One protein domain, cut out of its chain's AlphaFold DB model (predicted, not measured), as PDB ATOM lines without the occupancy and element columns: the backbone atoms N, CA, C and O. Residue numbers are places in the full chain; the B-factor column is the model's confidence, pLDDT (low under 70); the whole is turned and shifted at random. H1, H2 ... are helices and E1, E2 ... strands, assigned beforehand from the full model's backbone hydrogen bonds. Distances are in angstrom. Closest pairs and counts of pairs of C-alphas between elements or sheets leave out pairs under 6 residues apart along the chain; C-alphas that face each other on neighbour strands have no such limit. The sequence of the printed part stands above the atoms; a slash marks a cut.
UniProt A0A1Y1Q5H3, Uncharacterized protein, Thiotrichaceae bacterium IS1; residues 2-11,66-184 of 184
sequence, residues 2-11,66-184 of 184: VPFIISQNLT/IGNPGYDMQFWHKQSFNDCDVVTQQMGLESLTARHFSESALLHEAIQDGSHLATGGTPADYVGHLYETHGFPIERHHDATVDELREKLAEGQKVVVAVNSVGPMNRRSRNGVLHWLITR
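AT A GLANCE: This is residues 2 to 11 and 66 to 184 of the 184 residues of an uncharacterized protein of Thiotrichaceae bacterium IS1 (UniProt A0A1Y1Q5H3). A small four-stranded sheet stands between two helices, H2 along one face and H5 along the other. H3 and H4 pack on H2, H1 packs across it, and residues 168 to 173 stick out. The printed part has 129 residues, with named elements in the order E1 H1 H2 H3 H4 E2 H5 E3 E4; the class is mixed, helices and strands. The mixed sheet runs E1 E3 E4 E2, and the whole is compact, with a radius of gyration of the C-alphas of 13.9 A and spans of 37 by 32 by 25 A.

IN THESE COORDINATES: E1 is residues 5 to 8, from C-alpha 5 at (-21.291, -3.847, 46.782); E3 is 158 to 163, 16.5 A; E4 is 179 to 183, ending at C-alpha 183 (-28.793, -11.503, 40.002); E2 is 139 to 142. H2 is residues 84 to 97, 20.1 A; H5 146 to 154; H3 103 to 113, 15.6 A; H4 129 to 133; H1 69 to 75.

HOW THE PARTS SIT: E1 and E3 are parallel, with N 7 and O 161 at 2.8 A. The hairpin E3 and E4 is antiparallel, N 162 to O 179 2.9 A, as are E4 and E2, N 139 to O 182 3.2 A. E2, H5 and E3 form a split strand-helix-strand unit, two strands running the same way with E4 between them; its crossover is right-handed. H2 is over E1 and E3, height over the sheet 8.3 A, C-alphas of Ser 7 and Asp 85 closest at 5.0 A. H5 is on the opposite face, over E3 and E4, height 10.0 A, C-alphas of Leu 153 and Val 159 7.1 A apart, the closest of H5 and E3. The hub, H2, touches H1 with residues 91 to 95 alone, about perpendicular at 76 degrees, closest C-alphas Phe 75 and Met 91, 5.4 A. It touches H3 with residues 86 to 90 alone, closest C-alphas Val 86 and Leu 107, 6.1 A, and H4, closest C-alphas Gln 89 and Leu 130, 6.6 A. Every O i to N i+4 pair is within hydrogen-bond range in H2, H3, H4 and H5; H1 has 1 of 3, and 3 of 4 O i to N i+3 pairs.

THE WHOLE: Residues 12 to 65 are not printed, and C-alphas 11 and 66 are 29.8 A apart across the cut. The links H3 to H4 and E3 to E4 are long. Residues 2 to 11 and 164 to 184 have pLDDT under 70.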
ATOM      1  N   VAL A   2     -12.886  -2.588  45.539       31.34
ATOM      2  CA  VAL A   2     -14.328  -2.935  45.380       31.34
ATOM      3  C   VAL A   2     -14.490  -3.870  44.160       31.34
ATOM      4  O   VAL A   2     -14.314  -3.391  43.047       31.34
ATOM      5  N   PRO A   3     -14.779  -5.176  44.347       33.72
ATOM      6  CA  PRO A   3     -15.608  -5.962  43.409       33.72
ATOM      7  C   PRO A   3     -16.917  -6.482  44.032       33.72
ATOM      8  O   PRO A   3     -17.544  -7.386  43.491       33.72
ATOM      9  N   PHE A   4     -17.319  -5.933  45.178       42.84
ATOM     10  CA  PHE A   4     -18.524  -6.314  45.910       42.84
ATOM     11  C   PHE A   4     -19.222  -5.053  46.391       42.84
ATOM     12  O   PHE A   4     -18.554  -4.161  46.917       42.84
ATOM     13  N   ILE A   5     -20.539  -4.974  46.242       51.91
ATOM     14  CA  ILE A   5     -21.291  -3.847  46.782       51.91
ATOM     15  C   ILE A   5     -21.665  -4.198  48.225       51.91
ATOM     16  O   ILE A   5     -22.401  -5.158  48.462       51.91
ATOM     17  N   ILE A   6     -21.075  -3.481  49.183       49.66
ATOM     18  CA  ILE A   6     -21.227  -3.766  50.611       49.66
ATOM     19  C   ILE A   6     -22.247  -2.801  51.218       49.66
ATOM     20  O   ILE A   6     -22.002  -1.598  51.264       49.66
ATOM     21  N   SER A   7     -23.333  -3.356  51.751       39.56
ATOM     22  CA  SER A   7     -24.295  -2.662  52.604       39.56
ATOM     23  C   SER A   7     -23.881  -2.810  54.077       39.56
ATOM     24  O   SER A   7     -23.541  -3.904  54.534       39.56
ATOM     25  N   GLN A   8     -23.852  -1.698  54.813       45.06
ATOM     26  CA  GLN A   8     -23.362  -1.594  56.195       45.06
ATOM     27  C   GLN A   8     -24.457  -1.005  57.087       45.06
ATOM     28  O   GLN A   8     -24.820   0.143  56.867       45.06
ATOM     29  N   ASN A   9     -24.879  -1.715  58.139       44.84
ATOM     30  CA  ASN A   9     -26.024  -1.414  59.029       44.84
ATOM     31  C   ASN A   9     -27.359  -1.987  58.533       44.84
ATOM     32  O   ASN A   9     -28.206  -1.264  58.019       44.84
ATOM     33  N   LEU A  10     -27.570  -3.282  58.774       41.88
ATOM     34  CA  LEU A  10     -28.912  -3.859  58.785       41.88
ATOM     35  C   LEU A  10     -29.412  -3.938  60.228       41.88
ATOM     36  O   LEU A  10     -28.702  -4.458  61.093       41.88
ATOM     37  N   THR A  11     -30.631  -3.474  60.494       42.59
ATOM     38  CA  THR A  11     -31.321  -3.787  61.752       42.59
ATOM     39  C   THR A  11     -31.965  -5.167  61.666       42.59
ATOM     40  O   THR A  11     -32.661  -5.473  60.694       42.59
ATOM     41  N   ILE A  66     -11.570 -11.140  40.482       83.81
ATOM     42  CA  ILE A  66     -12.687 -11.943  39.977       83.81
ATOM     43  C   ILE A  66     -13.883 -11.000  39.813       83.81
ATOM     44  O   ILE A  66     -14.066 -10.091  40.625       83.81
ATOM     45  N   GLY A  67     -14.663 -11.185  38.748       84.56
ATOM     46  CA  GLY A  67     -15.713 -10.252  38.335       84.56
ATOM     47  C   GLY A  67     -15.179  -9.107  37.465       84.56
ATOM     48  O   GLY A  67     -14.112  -9.217  36.859       84.56
ATOM     49  N   ASN A  68     -15.929  -8.002  37.388       86.56
ATOM     50  CA  ASN A  68     -15.557  -6.823  36.595       86.56
ATOM     51  C   ASN A  68     -15.629  -5.519  37.416       86.56
ATOM     52  O   ASN A  68     -16.412  -4.620  37.103       86.56
ATOM     53  N   PRO A  69     -14.795  -5.393  38.465       84.31
ATOM     54  CA  PRO A  69     -14.795  -4.214  39.329       84.31
ATOM     55  C   PRO A  69     -14.483  -2.905  38.599       84.31
ATOM     56  O   PRO A  69     -14.959  -1.857  39.016       84.31
ATOM     57  N   GLY A  70     -13.710  -2.940  37.507       85.81
ATOM     58  CA  GLY A  70     -13.428  -1.749  36.699       85.81
ATOM     59  C   GLY A  70     -14.673  -1.195  35.999       85.81
ATOM     60  O   GLY A  70     -14.851   0.020  35.929       85.81
ATOM     61  N   TYR A  71     -15.557  -2.074  35.519       85.75
ATOM     62  CA  TYR A  71     -16.868  -1.677  35.003       85.75
ATOM     63  C   TYR A  71     -17.794  -1.216  36.131       85.75
ATOM     64  O   TYR A  71     -18.370  -0.137  36.041       85.75
ATOM     65  N   ASP A  72     -17.881  -1.980  37.221       85.38
ATOM     66  CA  ASP A  72     -18.814  -1.688  38.318       85.38
ATOM     67  C   ASP A  72     -18.494  -0.378  39.049       85.38
ATOM     68  O   ASP A  72     -19.396   0.333  39.488       85.38
ATOM     69  N   MET A  73     -17.215   0.002  39.100       86.56
ATOM     70  CA  MET A  73     -16.765   1.277  39.665       86.56
ATOM     71  C   MET A  73     -17.333   2.503  38.933       86.56
ATOM     72  O   MET A  73     -17.366   3.586  39.507       86.56
ATOM     73  N   GLN A  74     -17.804   2.360  37.690       86.56
ATOM     74  CA  GLN A  74     -18.434   3.461  36.948       86.56
ATOM     75  C   GLN A  74     -19.787   3.868  37.541       86.56
ATOM     76  O   GLN A  74     -20.214   5.003  37.350       86.56
ATOM     77  N   PHE A  75     -20.431   2.956  38.270       87.62
ATOM     78  CA  PHE A  75     -21.717   3.178  38.929       87.62
ATOM     79  C   PHE A  75     -21.549   3.532  40.406       87.62
ATOM     80  O   PHE A  75     -22.526   3.850  41.076       87.62
ATOM     81  N   TRP A  76     -20.316   3.495  40.928       87.00
ATOM     82  CA  TRP A  76     -20.056   3.802  42.327       87.00
ATOM     83  C   TRP A  76     -20.396   5.254  42.656       87.00
ATOM     84  O   TRP A  76     -19.949   6.189  41.989       87.00
ATOM     85  N   HIS A  77     -21.124   5.442  43.749       82.81
ATOM     86  CA  HIS A  77     -21.378   6.748  44.332       82.81
ATOM     87  C   HIS A  77     -21.467   6.650  45.855       82.81
ATOM     88  O   HIS A  77     -21.745   5.603  46.439       82.81
ATOM     89  N   LYS A  78     -21.185   7.773  46.514       82.75
ATOM     90  CA  LYS A  78     -21.267   7.892  47.968       82.75
ATOM     91  C   LYS A  78     -22.730   8.059  48.390       82.75
ATOM     92  O   LYS A  78     -23.417   8.889  47.808       82.75
ATOM     93  N   GLN A  79     -23.153   7.345  49.435       82.25
ATOM     94  CA  GLN A  79     -24.486   7.515  50.026       82.25
ATOM     95  C   GLN A  79     -24.709   8.934  50.567       82.25
ATOM     96  O   GLN A  79     -23.794   9.537  51.148       82.25
ATOM     97  N   SER A  80     -25.931   9.442  50.405       82.00
ATOM     98  CA  SER A  80     -26.329  10.770  50.887       82.00
ATOM     99  C   SER A  80     -26.929  10.720  52.296       82.00
ATOM    100  O   SER A  80     -26.746  11.656  53.077       82.00
ATOM    101  N   PHE A  81     -27.600   9.617  52.634       76.25
ATOM    102  CA  PHE A  81     -28.290   9.388  53.909       76.25
ATOM    103  C   PHE A  81     -27.811   8.094  54.581       76.25
ATOM    104  O   PHE A  81     -26.906   7.437  54.068       76.25
ATOM    105  N   ASN A  82     -28.380   7.703  55.727       75.12
ATOM    106  CA  ASN A  82     -28.035   6.449  56.422       75.12
ATOM    107  C   ASN A  82     -28.699   5.209  55.778       75.12
ATOM    108  O   ASN A  82     -29.141   4.307  56.481       75.12
ATOM    109  N   ASP A  83     -28.734   5.163  54.443       82.62
ATOM    110  CA  ASP A  83     -29.498   4.198  53.640       82.62
ATOM    111  C   ASP A  83     -28.556   3.369  52.757       82.62
ATOM    112  O   ASP A  83     -28.683   3.287  51.534       82.62
ATOM    113  N   CYS A  84     -27.550   2.779  53.404       84.56
ATOM    114  CA  CYS A  84     -26.481   2.000  52.773       84.56
ATOM    115  C   CYS A  84     -27.000   0.931  51.799       84.56
ATOM    116  O   CYS A  84     -26.393   0.697  50.753       84.56
ATOM    117  N   ASP A  85     -28.120   0.299  52.142       87.75
ATOM    118  CA  ASP A  85     -28.724  -0.772  51.381       87.75
ATOM    119  C   ASP A  85     -29.362  -0.237  50.099       87.75
ATOM    120  O   ASP A  85     -29.068  -0.744  49.024       87.75
ATOM    121  N   VAL A  86     -30.120   0.859  50.175       91.06
ATOM    122  CA  VAL A  86     -30.736   1.487  48.996       91.06
ATOM    123  C   VAL A  86     -29.668   1.909  47.991       91.06
ATOM    124  O   VAL A  86     -29.774   1.593  46.809       91.06
ATOM    125  N   VAL A  87     -28.595   2.548  48.460       91.19
ATOM    126  CA  VAL A  87     -27.470   2.977  47.610       91.19
ATOM    127  C   VAL A  87     -26.714   1.776  47.032       91.19
ATOM    128  O   VAL A  87     -26.311   1.770  45.869       91.19
ATOM    129  N   THR A  88     -26.581   0.703  47.811       89.25
ATOM    130  CA  THR A  88     -26.007  -0.562  47.342       89.25
ATOM    131  C   THR A  88     -26.839  -1.187  46.221       89.25
ATOM    132  O   THR A  88     -26.293  -1.592  45.191       89.25
ATOM    133  N   GLN A  89     -28.160  -1.236  46.388       91.50
ATOM    134  CA  GLN A  89     -29.075  -1.756  45.376       91.50
ATOM    135  C   GLN A  89     -29.132  -0.845  44.139       91.50
ATOM    136  O   GLN A  89     -29.148  -1.342  43.014       91.50
ATOM    137  N   GLN A  90     -29.047   0.476  44.327       93.12
ATOM    138  CA  GLN A  90     -28.950   1.456  43.247       93.12
ATOM    139  C   GLN A  90     -27.750   1.168  42.342       93.12
ATOM    140  O   GLN A  90     -27.930   0.982  41.141       93.12
ATOM    141  N   MET A  91     -26.539   1.070  42.898       90.75
ATOM    142  CA  MET A  91     -25.322   0.819  42.112       90.75
ATOM    143  C   MET A  91     -25.427  -0.459  41.262       90.75
ATOM    144  O   MET A  91     -25.001  -0.476  40.104       90.75
ATOM    145  N   GLY A  92     -26.016  -1.530  41.802       90.19
ATOM    146  CA  GLY A  92     -26.209  -2.761  41.038       90.19
ATOM    147  C   GLY A  92     -27.300  -2.641  39.974       90.19
ATOM    148  O   GLY A  92     -27.093  -3.112  38.858       90.19
ATOM    149  N   LEU A  93     -28.424  -1.976  40.264       91.88
ATOM    150  CA  LEU A  93     -29.473  -1.703  39.274       91.88
ATOM    151  C   LEU A  93     -28.929  -0.875  38.105       91.88
ATOM    152  O   LEU A  93     -29.198  -1.193  36.944       91.88
ATOM    153  N   GLU A  94     -28.125   0.151  38.391       93.56
ATOM    154  CA  GLU A  94     -27.478   0.967  37.362       93.56
ATOM    155  C   GLU A  94     -26.510   0.131  36.514       93.56
ATOM    156  O   GLU A  94     -26.543   0.220  35.287       93.56
ATOM    157  N   SER A  95     -25.726  -0.753  37.140       90.12
ATOM    158  CA  SER A  95     -24.802  -1.664  36.444       90.12
ATOM    159  C   SER A  95     -25.518  -2.665  35.527       90.12
ATOM    160  O   SER A  95     -25.069  -2.904  34.401       90.12
ATOM    161  N   LEU A  96     -26.649  -3.224  35.980       88.81
ATOM    162  CA  LEU A  96     -27.455  -4.209  35.242       88.81
ATOM    163  C   LEU A  96     -28.259  -3.585  34.096       88.81
ATOM    164  O   LEU A  96     -28.469  -4.219  33.064       88.81
ATOM    165  N   THR A  97     -28.731  -2.352  34.272       90.12
ATOM    166  CA  THR A  97     -29.635  -1.698  33.309       90.12
ATOM    167  C   THR A  97     -28.951  -0.655  32.432       90.12
ATOM    168  O   THR A  97     -29.553  -0.211  31.452       90.12
ATOM    169  N   ALA A  98     -27.735  -0.230  32.788       89.50
ATOM    170  CA  ALA A  98     -27.055   0.942  32.238       89.50
ATOM    171  C   ALA A  98     -27.911   2.228  32.290       89.50
ATOM    172  O   ALA A  98     -27.786   3.114  31.439       89.50
ATOM    173  N   ARG A  99     -28.811   2.335  33.276       92.94
ATOM    174  CA  ARG A  99     -29.683   3.495  33.502       92.94
ATOM    175  C   ARG A  99     -29.401   4.081  34.869       92.94
ATOM    176  O   ARG A  99     -29.228   3.330  35.811       92.94
ATOM    177  N   HIS A 100     -29.434   5.404  34.973       94.00
ATOM    178  CA  HIS A 100     -29.341   6.086  36.259       94.00
ATOM    179  C   HIS A 100     -30.656   5.981  37.040       94.00
ATOM    180  O   HIS A 100     -31.736   6.164  36.464       94.00
ATOM    181  N   PHE A 101     -30.548   5.760  38.347       93.31
ATOM    182  CA  PHE A 101     -31.656   5.828  39.295       93.31
ATOM    183  C   PHE A 101     -31.374   6.908  40.341       93.31
ATOM    184  O   PHE A 101     -30.233   7.152  40.705       93.31
ATOM    185  N   SER A 102     -32.418   7.570  40.835       94.06
ATOM    186  CA  SER A 102     -32.266   8.546  41.920       94.06
ATOM    187  C   SER A 102     -32.297   7.837  43.272       94.06
ATOM    188  O   SER A 102     -33.290   7.167  43.556       94.06
ATOM    189  N   GLU A 103     -31.289   8.059  44.127       91.75
ATOM    190  CA  GLU A 103     -31.237   7.547  45.514       91.75
ATOM    191  C   GLU A 103     -32.552   7.844  46.253       91.75
ATOM    192  O   GLU A 103     -33.186   6.950  46.803       91.75
ATOM    193  N   SER A 104     -33.039   9.088  46.172       93.06
ATOM    194  CA  SER A 104     -34.288   9.509  46.823       93.06
ATOM    195  C   SER A 104     -35.547   8.845  46.259       93.06
ATOM    196  O   SER A 104     -36.523   8.679  46.988       93.06
ATOM    197  N   ALA A 105     -35.547   8.473  44.976       94.69
ATOM    198  CA  ALA A 105     -36.689   7.807  44.359       94.69
ATOM    199  C   ALA A 105     -36.738   6.335  44.775       94.69
ATOM    200  O   ALA A 105     -37.810   5.853  45.128       94.69
ATOM    201  N   LEU A 106     -35.584   5.660  44.796       94.94
ATOM    202  CA  LEU A 106     -35.466   4.282  45.273       94.94
ATOM    203  C   LEU A 106     -35.734   4.173  46.776       94.94
ATOM    204  O   LEU A 106     -36.414   3.250  47.208       94.94
ATOM    205  N   LEU A 107     -35.273   5.142  47.571       93.56
ATOM    206  CA  LEU A 107     -35.596   5.203  48.995       93.56
ATOM    207  C   LEU A 107     -37.104   5.367  49.210       93.56
ATOM    208  O   LEU A 107     -37.692   4.686  50.044       93.56
ATOM    209  N   HIS A 108     -37.743   6.258  48.447       94.06
ATOM    210  CA  HIS A 108     -39.188   6.443  48.531       94.06
ATOM    211  C   HIS A 108     -39.957   5.181  48.108       94.06
ATOM    212  O   HIS A 108     -40.927   4.829  48.772       94.06
ATOM    213  N   GLU A 109     -39.512   4.489  47.054       95.38
ATOM    214  CA  GLU A 109     -40.053   3.187  46.637       95.38
ATOM    215  C   GLU A 109     -39.963   2.164  47.779       95.38
ATOM    216  O   GLU A 109     -40.991   1.636  48.201       95.38
ATOM    217  N   ALA A 110     -38.769   1.993  48.352       93.94
ATOM    218  CA  ALA A 110     -38.513   1.024  49.414       93.94
ATOM    219  C   ALA A 110     -39.271   1.332  50.722       93.94
ATOM    220  O   ALA A 110     -39.686   0.441  51.460       93.94
ATOM    221  N   ILE A 111     -39.484   2.612  51.042       93.62
ATOM    222  CA  ILE A 111     -40.326   2.997  52.185       93.62
ATOM    223  C   ILE A 111     -41.798   2.690  51.893       93.62
ATOM    224  O   ILE A 111     -42.530   2.240  52.775       93.62
ATOM    225  N   GLN A 112     -42.250   2.953  50.667       95.00
ATOM    226  CA  GLN A 112     -43.647   2.790  50.281       95.00
ATOM    227  C   GLN A 112     -44.081   1.317  50.261       95.00
ATOM    228  O   GLN A 112     -45.222   1.024  50.625       95.00
ATOM    229  N   ASP A 113     -43.207   0.404  49.842       92.62
ATOM    230  CA  ASP A 113     -43.481  -1.040  49.831       92.62
ATOM    231  C   ASP A 113     -43.181  -1.740  51.172       92.62
ATOM    232  O   ASP A 113     -43.565  -2.895  51.372       92.62
ATOM    233  N   GLY A 114     -42.573  -1.022  52.123       92.06
ATOM    234  CA  GLY A 114     -42.247  -1.517  53.459       92.06
ATOM    235  C   GLY A 114     -40.943  -2.314  53.536       92.06
ATOM    236  O   GLY A 114     -40.638  -2.854  54.600       92.06
ATOM    237  N   SER A 115     -40.165  -2.375  52.453       91.44
ATOM    238  CA  SER A 115     -38.834  -2.991  52.433       91.44
ATOM    239  C   SER A 115     -37.770  -2.155  53.142       91.44
ATOM    240  O   SER A 115     -36.714  -2.680  53.488       91.44
ATOM    241  N   HIS A 116     -38.057  -0.884  53.429       91.00
ATOM    242  CA  HIS A 116     -37.180   0.007  54.175       91.00
ATOM    243  C   HIS A 116     -37.926   0.760  55.285       91.00
ATOM    244  O   HIS A 116     -38.946   1.414  55.064       91.00
ATOM    245  N   LEU A 117     -37.387   0.700  56.503       88.06
ATOM    246  CA  LEU A 117     -37.930   1.362  57.684       88.06
ATOM    247  C   LEU A 117     -37.195   2.679  57.931       88.06
ATOM    248  O   LEU A 117     -35.991   2.683  58.171       88.06
ATOM    249  N   ALA A 118     -37.927   3.793  58.007       81.44
ATOM    250  CA  ALA A 118     -37.343   5.124  58.223       81.44
ATOM    251  C   ALA A 118     -36.476   5.253  59.497       81.44
ATOM    252  O   ALA A 118     -35.668   6.171  59.608       81.44
ATOM    253  N   THR A 119     -36.656   4.363  60.478       79.00
ATOM    254  CA  THR A 119     -35.925   4.364  61.756       79.00
ATOM    255  C   THR A 119     -34.867   3.267  61.876       79.00
ATOM    256  O   THR A 119     -34.162   3.242  62.881       79.00
ATOM    257  N   GLY A 120     -34.776   2.346  60.912       76.44
ATOM    258  CA  GLY A 120     -33.943   1.138  61.022       76.44
ATOM    259  C   GLY A 120     -33.206   0.742  59.744       76.44
ATOM    260  O   GLY A 120     -32.327  -0.110  59.775       76.44
ATOM    261  N   GLY A 121     -33.503   1.384  58.620       86.06
ATOM    262  CA  GLY A 121     -32.970   0.977  57.333       86.06
ATOM    263  C   GLY A 121     -33.731  -0.213  56.750       86.06
ATOM    264  O   GLY A 121     -34.883  -0.480  57.103       86.06
ATOM    265  N   THR A 122     -33.087  -0.939  55.842       86.81
ATOM    266  CA  THR A 122     -33.662  -2.135  55.218       86.81
ATOM    267  C   THR A 122     -33.481  -3.334  56.151       86.81
ATOM    268  O   THR A 122     -32.339  -3.652  56.504       86.81
ATOM    269  N   PRO A 123     -34.554  -4.040  56.555       84.25
ATOM    270  CA  PRO A 123     -34.404  -5.308  57.242       84.25
ATOM    271  C   PRO A 123     -33.703  -6.309  56.334       84.25
ATOM    272  O   PRO A 123     -33.848  -6.301  55.114       84.25
ATOM    273  N   ALA A 124     -32.961  -7.212  56.951       78.00
ATOM    274  CA  ALA A 124     -32.066  -8.095  56.238       78.00
ATOM    275  C   ALA A 124     -32.791  -8.911  55.133       78.00
ATOM    276  O   ALA A 124     -32.310  -8.984  54.001       78.00
ATOM    277  N   ASP A 125     -33.973  -9.471  55.401       83.31
ATOM    278  CA  ASP A 125     -34.738 -10.263  54.414       83.31
ATOM    279  C   ASP A 125     -35.232  -9.445  53.206       83.31
ATOM    280  O   ASP A 125     -35.523  -9.995  52.143       83.31
ATOM    281  N   TYR A 126     -35.279  -8.121  53.347       87.81
ATOM    282  CA  TYR A 126     -35.664  -7.188  52.295       87.81
ATOM    283  C   TYR A 126     -34.469  -6.643  51.504       87.81
ATOM    284  O   TYR A 126     -34.659  -5.974  50.487       87.81
ATOM    285  N   VAL A 127     -33.235  -6.994  51.882       85.88
ATOM    286  CA  VAL A 127     -32.072  -6.773  51.017       85.88
ATOM    287  C   VAL A 127     -32.316  -7.509  49.709       85.88
ATOM    288  O   VAL A 127     -32.623  -8.705  49.686       85.88
ATOM    289  N   GLY A 128     -32.217  -6.770  48.610       87.50
ATOM    290  CA  GLY A 128     -32.527  -7.287  47.289       87.50
ATOM    291  C   GLY A 128     -33.904  -6.928  46.749       87.50
ATOM    292  O   GLY A 128     -34.150  -7.137  45.563       87.50
ATOM    293  N   HIS A 129     -34.800  -6.404  47.588       91.19
ATOM    294  CA  HIS A 129     -36.186  -6.180  47.191       91.19
ATOM    295  C   HIS A 129     -36.315  -5.212  46.012       91.19
ATOM    296  O   HIS A 129     -37.087  -5.485  45.097       91.19
ATOM    297  N   LEU A 130     -35.488  -4.162  45.952       93.19
ATOM    298  CA  LEU A 130     -35.483  -3.235  44.816       93.19
ATOM    299  C   LEU A 130     -35.066  -3.924  43.508       93.19
ATOM    300  O   LEU A 130     -35.470  -3.518  42.429       93.19
ATOM    301  N   TYR A 131     -34.280  -4.999  43.550       93.25
ATOM    302  CA  TYR A 131     -34.015  -5.772  42.335       93.25
ATOM    303  C   TYR A 131     -35.245  -6.573  41.898       93.25
ATOM    304  O   TYR A 131     -35.572  -6.569  40.711       93.25
ATOM    305  N   GLU A 132     -35.956  -7.200  42.841       92.94
ATOM    306  CA  GLU A 132     -37.199  -7.931  42.558       92.94
ATOM    307  C   GLU A 132     -38.277  -7.009  41.980       92.94
ATOM    308  O   GLU A 132     -38.897  -7.357  40.970       92.94
ATOM    309  N   THR A 133     -38.481  -5.822  42.567       94.12
ATOM    310  CA  THR A 133     -39.476  -4.848  42.083       94.12
ATOM    311  C   THR A 133     -39.135  -4.325  40.688       94.12
ATOM    312  O   THR A 133     -40.036  -4.095  39.879       94.12
ATOM    313  N   HIS A 134     -37.844  -4.236  40.351       93.31
ATOM    314  CA  HIS A 134     -37.358  -3.865  39.015       93.31
ATOM    315  C   HIS A 134     -37.206  -5.059  38.051       93.31
ATOM    316  O   HIS A 134     -36.713  -4.891  36.935       93.31
ATOM    317  N   GLY A 135     -37.686  -6.252  38.428       93.50
ATOM    318  CA  GLY A 135     -37.807  -7.417  37.542       93.50
ATOM    319  C   GLY A 135     -36.564  -8.303  37.439       93.50
ATOM    320  O   GLY A 135     -36.505  -9.165  36.560       93.50
ATOM    321  N   PHE A 136     -35.587  -8.121  38.325       89.75
ATOM    322  CA  PHE A 136     -34.404  -8.968  38.409       89.75
ATOM    323  C   PHE A 136     -34.625 -10.070  39.448       89.75
ATOM    324  O   PHE A 136     -34.875  -9.771  40.617       89.75
ATOM    325  N   PRO A 137     -34.545 -11.353  39.057       88.56
ATOM    326  CA  PRO A 137     -34.666 -12.446  40.005       88.56
ATOM    327  C   PRO A 137     -33.449 -12.468  40.922       88.56
ATOM    328  O   PRO A 137     -32.322 -12.253  40.470       88.56
ATOM    329  N   ILE A 138     -33.685 -12.789  42.190       86.50
ATOM    330  CA  ILE A 138     -32.635 -12.826  43.196       86.50
ATOM    331  C   ILE A 138     -32.582 -14.159  43.924       86.50
ATOM    332  O   ILE A 138     -33.600 -14.801  44.179       86.50
ATOM    333  N   GLU A 139     -31.370 -14.553  44.294       86.94
ATOM    334  CA  GLU A 139     -31.116 -15.647  45.224       86.94
ATOM    335  C   GLU A 139     -30.602 -15.059  46.541       86.94
ATOM    336  O   GLU A 139     -29.635 -14.294  46.524       86.94
ATOM    337  N   ARG A 140     -31.249 -15.407  47.662       82.81
ATOM    338  CA  ARG A 140     -30.838 -14.991  49.009       82.81
ATOM    339  C   ARG A 140     -30.191 -16.147  49.747       82.81
ATOM    340  O   ARG A 140     -30.788 -17.214  49.865       82.81
ATOM    341  N   HIS A 141     -28.969 -15.940  50.217       80.12
ATOM    342  CA  HIS A 141     -28.217 -16.924  50.995       80.12
ATOM    343  C   HIS A 141     -27.914 -16.339  52.370       80.12
ATOM    344  O   HIS A 141     -27.564 -15.163  52.471       80.12
ATOM    345  N   HIS A 142     -28.012 -17.165  53.409       77.69
ATOM    346  CA  HIS A 142     -27.522 -16.839  54.748       77.69
ATOM    347  C   HIS A 142     -26.245 -17.638  55.006       77.69
ATOM    348  O   HIS A 142     -26.106 -18.756  54.510       77.69
ATOM    349  N   ASP A 143     -25.311 -17.061  55.764       76.00
ATOM    350  CA  ASP A 143     -24.061 -17.719  56.178       76.00
ATOM    351  C   ASP A 143     -23.153 -18.204  55.024       76.00
ATOM    352  O   ASP A 143     -22.353 -19.125  55.206       76.00
ATOM    353  N   ALA A 144     -23.238 -17.573  53.844       76.06
ATOM    354  CA  ALA A 144     -22.416 -17.957  52.696       76.06
ATOM    355  C   ALA A 144     -20.907 -17.779  52.952       76.06
ATOM    356  O   ALA A 144     -20.439 -16.856  53.629       76.06
ATOM    357  N   THR A 145     -20.132 -18.678  52.363       81.75
ATOM    358  CA  THR A 145     -18.676 -18.727  52.428       81.75
ATOM    359  C   THR A 145     -18.036 -17.836  51.366       81.75
ATOM    360  O   THR A 145     -18.598 -17.573  50.307       81.75
ATOM    361  N   VAL A 146     -16.788 -17.417  51.602       82.62
ATOM    362  CA  VAL A 146     -16.004 -16.672  50.596       82.62
ATOM    363  C   VAL A 146     -15.822 -17.473  49.300       82.62
ATOM    364  O   VAL A 146     -15.738 -16.880  48.227       82.62
ATOM    365  N   ASP A 147     -15.782 -18.805  49.379       83.56
ATOM    366  CA  ASP A 147     -15.694 -19.666  48.198       83.56
ATOM    367  C   ASP A 147     -16.966 -19.625  47.348       83.56
ATOM    368  O   ASP A 147     -16.865 -19.548  46.126       83.56
ATOM    369  N   GLU A 148     -18.145 -19.566  47.968       81.50
ATOM    370  CA  GLU A 148     -19.402 -19.364  47.238       81.50
ATOM    371  C   GLU A 148     -19.423 -17.991  46.555       81.50
ATOM    372  O   GLU A 148     -19.753 -17.899  45.374       81.50
ATOM    373  N   LEU A 149     -18.974 -16.924  47.231       82.62
ATOM    374  CA  LEU A 149     -18.851 -15.596  46.606       82.62
ATOM    375  C   LEU A 149     -17.917 -15.628  45.392       82.62
ATOM    376  O   LEU A 149     -18.216 -15.052  44.345       82.62
ATOM    377  N   ARG A 150     -16.777 -16.312  45.537       83.44
ATOM    378  CA  ARG A 150     -15.776 -16.493  44.484       83.44
ATOM    379  C   ARG A 150     -16.378 -17.195  43.269       83.44
ATOM    380  O   ARG A 150     -16.111 -16.776  42.145       83.44
ATOM    381  N   GLU A 151     -17.159 -18.246  43.486       87.50
ATOM    382  CA  GLU A 151     -17.818 -19.014  42.426       87.50
ATOM    383  C   GLU A 151     -18.871 -18.182  41.698       87.50
ATOM    384  O   GLU A 151     -18.809 -18.063  40.477       87.50
ATOM    385  N   LYS A 152     -19.752 -17.499  42.435       84.06
ATOM    386  CA  LYS A 152     -20.805 -16.645  41.861       84.06
ATOM    387  C   LYS A 152     -20.221 -15.495  41.033       84.06
ATOM    388  O   LYS A 152     -20.646 -15.253  39.902       84.06
ATOM    389  N   LEU A 153     -19.177 -14.833  41.538       85.12
ATOM    390  CA  LEU A 153     -18.466 -13.814  40.760       85.12
ATOM    391  C   LEU A 153     -17.761 -14.391  39.525       85.12
ATOM    392  O   LEU A 153     -17.710 -13.730  38.487       85.12
ATOM    393  N   ALA A 154     -17.199 -15.600  39.618       86.06
ATOM    394  CA  ALA A 154     -16.551 -16.262  38.485       86.06
ATOM    395  C   ALA A 154     -17.556 -16.658  37.389       86.06
ATOM    396  O   ALA A 154     -17.202 -16.673  36.212       86.06
ATOM    397  N   GLU A 155     -18.814 -16.906  37.758       87.50
ATOM    398  CA  GLU A 155     -19.939 -17.102  36.835       87.50
ATOM    399  C   GLU A 155     -20.452 -15.791  36.209       87.50
ATOM    400  O   GLU A 155     -21.366 -15.811  35.384       87.50
ATOM    401  N   GLY A 156     -19.858 -14.647  36.567       84.88
ATOM    402  CA  GLY A 156     -20.238 -13.328  36.065       84.88
ATOM    403  C   GLY A 156     -21.460 -12.726  36.758       84.88
ATOM    404  O   GLY A 156     -21.991 -11.726  36.276       84.88
ATOM    405  N   GLN A 157     -21.907 -13.309  37.872       86.25
ATOM    406  CA  GLN A 157     -23.053 -12.804  38.621       86.25
ATOM    407  C   GLN A 157     -22.678 -11.585  39.467       86.25
ATOM    408  O   GLN A 157     -21.514 -11.376  39.823       86.25
ATOM    409  N   LYS A 158     -23.683 -10.771  39.800       83.94
ATOM    410  CA  LYS A 158     -23.534  -9.664  40.752       83.94
ATOM    411  C   LYS A 158     -23.813 -10.153  42.163       83.94
ATOM    412  O   LYS A 158     -24.733 -10.938  42.358       83.94
ATOM    413  N   VAL A 159     -23.017  -9.676  43.121       85.50
ATOM    414  CA  VAL A 159     -23.120 -10.064  44.530       85.50
ATOM    415  C   VAL A 159     -23.235  -8.825  45.413       85.50
ATOM    416  O   VAL A 159     -22.331  -7.985  45.436       85.50
ATOM    417  N   VAL A 160     -24.342  -8.732  46.154       83.94
ATOM    418  CA  VAL A 160     -24.511  -7.781  47.266       83.94
ATOM    419  C   VAL A 160     -24.163  -8.475  48.570       83.94
ATOM    420  O   VAL A 160     -24.487  -9.645  48.754       83.94
ATOM    421  N   VAL A 161     -23.499  -7.741  49.457       81.25
ATOM    422  CA  VAL A 161     -22.999  -8.234  50.737       81.25
ATOM    423  C   VAL A 161     -23.542  -7.358  51.843       81.25
ATOM    424  O   VAL A 161     -23.174  -6.187  51.923       81.25
ATOM    425  N   ALA A 162     -24.365  -7.906  52.724       76.38
ATOM    426  CA  ALA A 162     -24.748  -7.194  53.928       76.38
ATOM    427  C   ALA A 162     -23.923  -7.675  55.116       76.38
ATOM    428  O   ALA A 162     -23.841  -8.874  55.368       76.38
ATOM    429  N   VAL A 163     -23.292  -6.746  55.829       74.69
ATOM    430  CA  VAL A 163     -22.445  -7.039  56.991       74.69
ATOM    431  C   VAL A 163     -22.813  -6.130  58.154       74.69
ATOM    432  O   VAL A 163     -23.256  -4.991  57.979       74.69
ATOM    433  N   ASN A 164     -22.596  -6.630  59.367       67.62
ATOM    434  CA  ASN A 164     -22.710  -5.811  60.560       67.62
ATOM    435  C   ASN A 164     -21.438  -4.962  60.742       67.62
ATOM    436  O   ASN A 164     -20.324  -5.482  60.663       67.62
ATOM    437  N   SER A 165     -21.613  -3.668  61.010       57.50
ATOM    438  CA  SER A 165     -20.529  -2.712  61.244       57.50
ATOM    439  C   SER A 165     -19.862  -2.877  62.622       57.50
ATOM    440  O   SER A 165     -18.751  -2.378  62.828       57.50
ATOM    441  N   VAL A 166     -20.471  -3.619  63.564       44.47
ATOM    442  CA  VAL A 166     -19.836  -3.939  64.855       44.47
ATOM    443  C   VAL A 166     -18.871  -5.130  64.763       44.47
ATOM    444  O   VAL A 166     -19.223  -6.288  64.981       44.47
ATOM    445  N   GLY A 167     -17.596  -4.803  64.543       36.75
ATOM    446  CA  GLY A 167     -16.442  -5.658  64.837       36.75
ATOM    447  C   GLY A 167     -15.802  -6.344  63.622       36.75
ATOM    448  O   GLY A 167     -16.461  -6.590  62.615       36.75
ATOM    449  N   PRO A 168     -14.491  -6.659  63.690       39.53
ATOM    450  CA  PRO A 168     -13.798  -7.354  62.609       39.53
ATOM    451  C   PRO A 168     -14.465  -8.708  62.357       39.53
ATOM    452  O   PRO A 168     -14.829  -9.384  63.320       39.53
ATOM    453  N   MET A 169     -14.579  -9.110  61.083       40.50
ATOM    454  CA  MET A 169     -14.994 -10.451  60.645       40.50
ATOM    455  C   MET A 169     -14.173 -11.529  61.375       40.50
ATOM    456  O   MET A 169     -13.141 -11.996  60.895       40.50
ATOM    457  N   ASN A 170     -14.591 -11.912  62.578       36.25
ATOM    458  CA  ASN A 170     -13.948 -12.953  63.356       36.25
ATOM    459  C   ASN A 170     -14.734 -14.240  63.129       36.25
ATOM    460  O   ASN A 170     -15.957 -14.256  63.276       36.25
ATOM    461  N   ARG A 171     -14.022 -15.330  62.817       40.38
ATOM    462  CA  ARG A 171     -14.535 -16.670  62.451       40.38
ATOM    463  C   ARG A 171     -15.412 -17.359  63.522       40.38
ATOM    464  O   ARG A 171     -15.609 -18.569  63.472       40.38
ATOM    465  N   ARG A 172     -15.887 -16.637  64.540       34.72
ATOM    466  CA  ARG A 172     -16.679 -17.150  65.668       34.72
ATOM    467  C   ARG A 172     -17.837 -16.248  66.110       34.72
ATOM    468  O   ARG A 172     -18.474 -16.583  67.105       34.72
ATOM    469  N   SER A 173     -18.135 -15.142  65.422       36.38
ATOM    470  CA  SER A 173     -19.344 -14.373  65.747       36.38
ATOM    471  C   SER A 173     -20.568 -15.072  65.160       36.38
ATOM    472  O   SER A 173     -20.832 -14.974  63.968       36.38
ATOM    473  N   ARG A 174     -21.313 -15.792  66.003       34.59
ATOM    474  CA  ARG A 174     -22.602 -16.413  65.652       34.59
ATOM    475  C   ARG A 174     -23.762 -15.408  65.529       34.59
ATOM    476  O   ARG A 174     -24.894 -15.845  65.405       34.59
ATOM    477  N   ASN A 175     -23.485 -14.099  65.539       36.59
ATOM    478  CA  ASN A 175     -24.498 -13.037  65.441       36.59
ATOM    479  C   ASN A 175     -24.213 -12.034  64.299       36.59
ATOM    480  O   ASN A 175     -24.701 -10.907  64.319       36.59
ATOM    481  N   GLY A 176     -23.387 -12.398  63.316       34.47
ATOM    482  CA  GLY A 176     -23.126 -11.557  62.147       34.47
ATOM    483  C   GLY A 176     -24.074 -11.919  61.015       34.47
ATOM    484  O   GLY A 176     -23.717 -12.744  60.188       34.47
ATOM    485  N   VAL A 177     -25.274 -11.343  61.006       37.31
ATOM    486  CA  VAL A 177     -26.261 -11.529  59.933       37.31
ATOM    487  C   VAL A 177     -25.626 -11.123  58.592       37.31
ATOM    488  O   VAL A 177     -25.295  -9.955  58.392       37.31
ATOM    489  N   LEU A 178     -25.401 -12.110  57.718       43.06
ATOM    490  CA  LEU A 178     -24.809 -11.968  56.385       43.06
ATOM    491  C   LEU A 178     -25.869 -12.321  55.347       43.06
ATOM    492  O   LEU A 178     -26.255 -13.485  55.241       43.06
ATOM    493  N   HIS A 179     -26.371 -11.316  54.633       47.66
ATOM    494  CA  HIS A 179     -27.389 -11.480  53.595       47.66
ATOM    495  C   HIS A 179     -26.758 -11.209  52.233       47.66
ATOM    496  O   HIS A 179     -26.116 -10.171  52.047       47.66
ATOM    497  N   TRP A 180     -26.917 -12.151  51.300       57.09
ATOM    498  CA  TRP A 180     -26.329 -12.076  49.959       57.09
ATOM    499  C   TRP A 180     -27.395 -12.059  48.875       57.09
ATOM    500  O   TRP A 180     -28.428 -12.702  49.032       57.09
ATOM    501  N   LEU A 181     -27.108 -11.370  47.770       49.62
ATOM    502  CA  LEU A 181     -27.979 -11.292  46.600       49.62
ATOM    503  C   LEU A 181     -27.253 -11.699  45.325       49.62
ATOM    504  O   LEU A 181     -26.210 -11.119  45.037       49.62
ATOM    505  N   ILE A 182     -27.831 -12.611  44.544       52.44
ATOM    506  CA  ILE A 182     -27.318 -13.028  43.231       52.44
ATOM    507  C   ILE A 182     -28.341 -12.665  42.150       52.44
ATOM    508  O   ILE A 182     -29.429 -13.236  42.146       52.44
ATOM    509  N   THR A 183     -27.997 -11.765  41.221       48.19
ATOM    510  CA  THR A 183     -28.793 -11.503  40.002       48.19
ATOM    511  C   THR A 183     -28.049 -11.949  38.743       48.19
ATOM    512  O   THR A 183     -26.813 -11.935  38.682       48.19
ATOM    513  N   ARG A 184     -28.833 -12.386  37.752       45.59
ATOM    514  CA  ARG A 184     -28.414 -12.878  36.436       45.59
ATOM    515  C   ARG A 184     -28.910 -11.950  35.337       45.59
ATOM    516  O   ARG A 184     -30.030 -11.420  35.506       45.59
TER     517      ARG A 184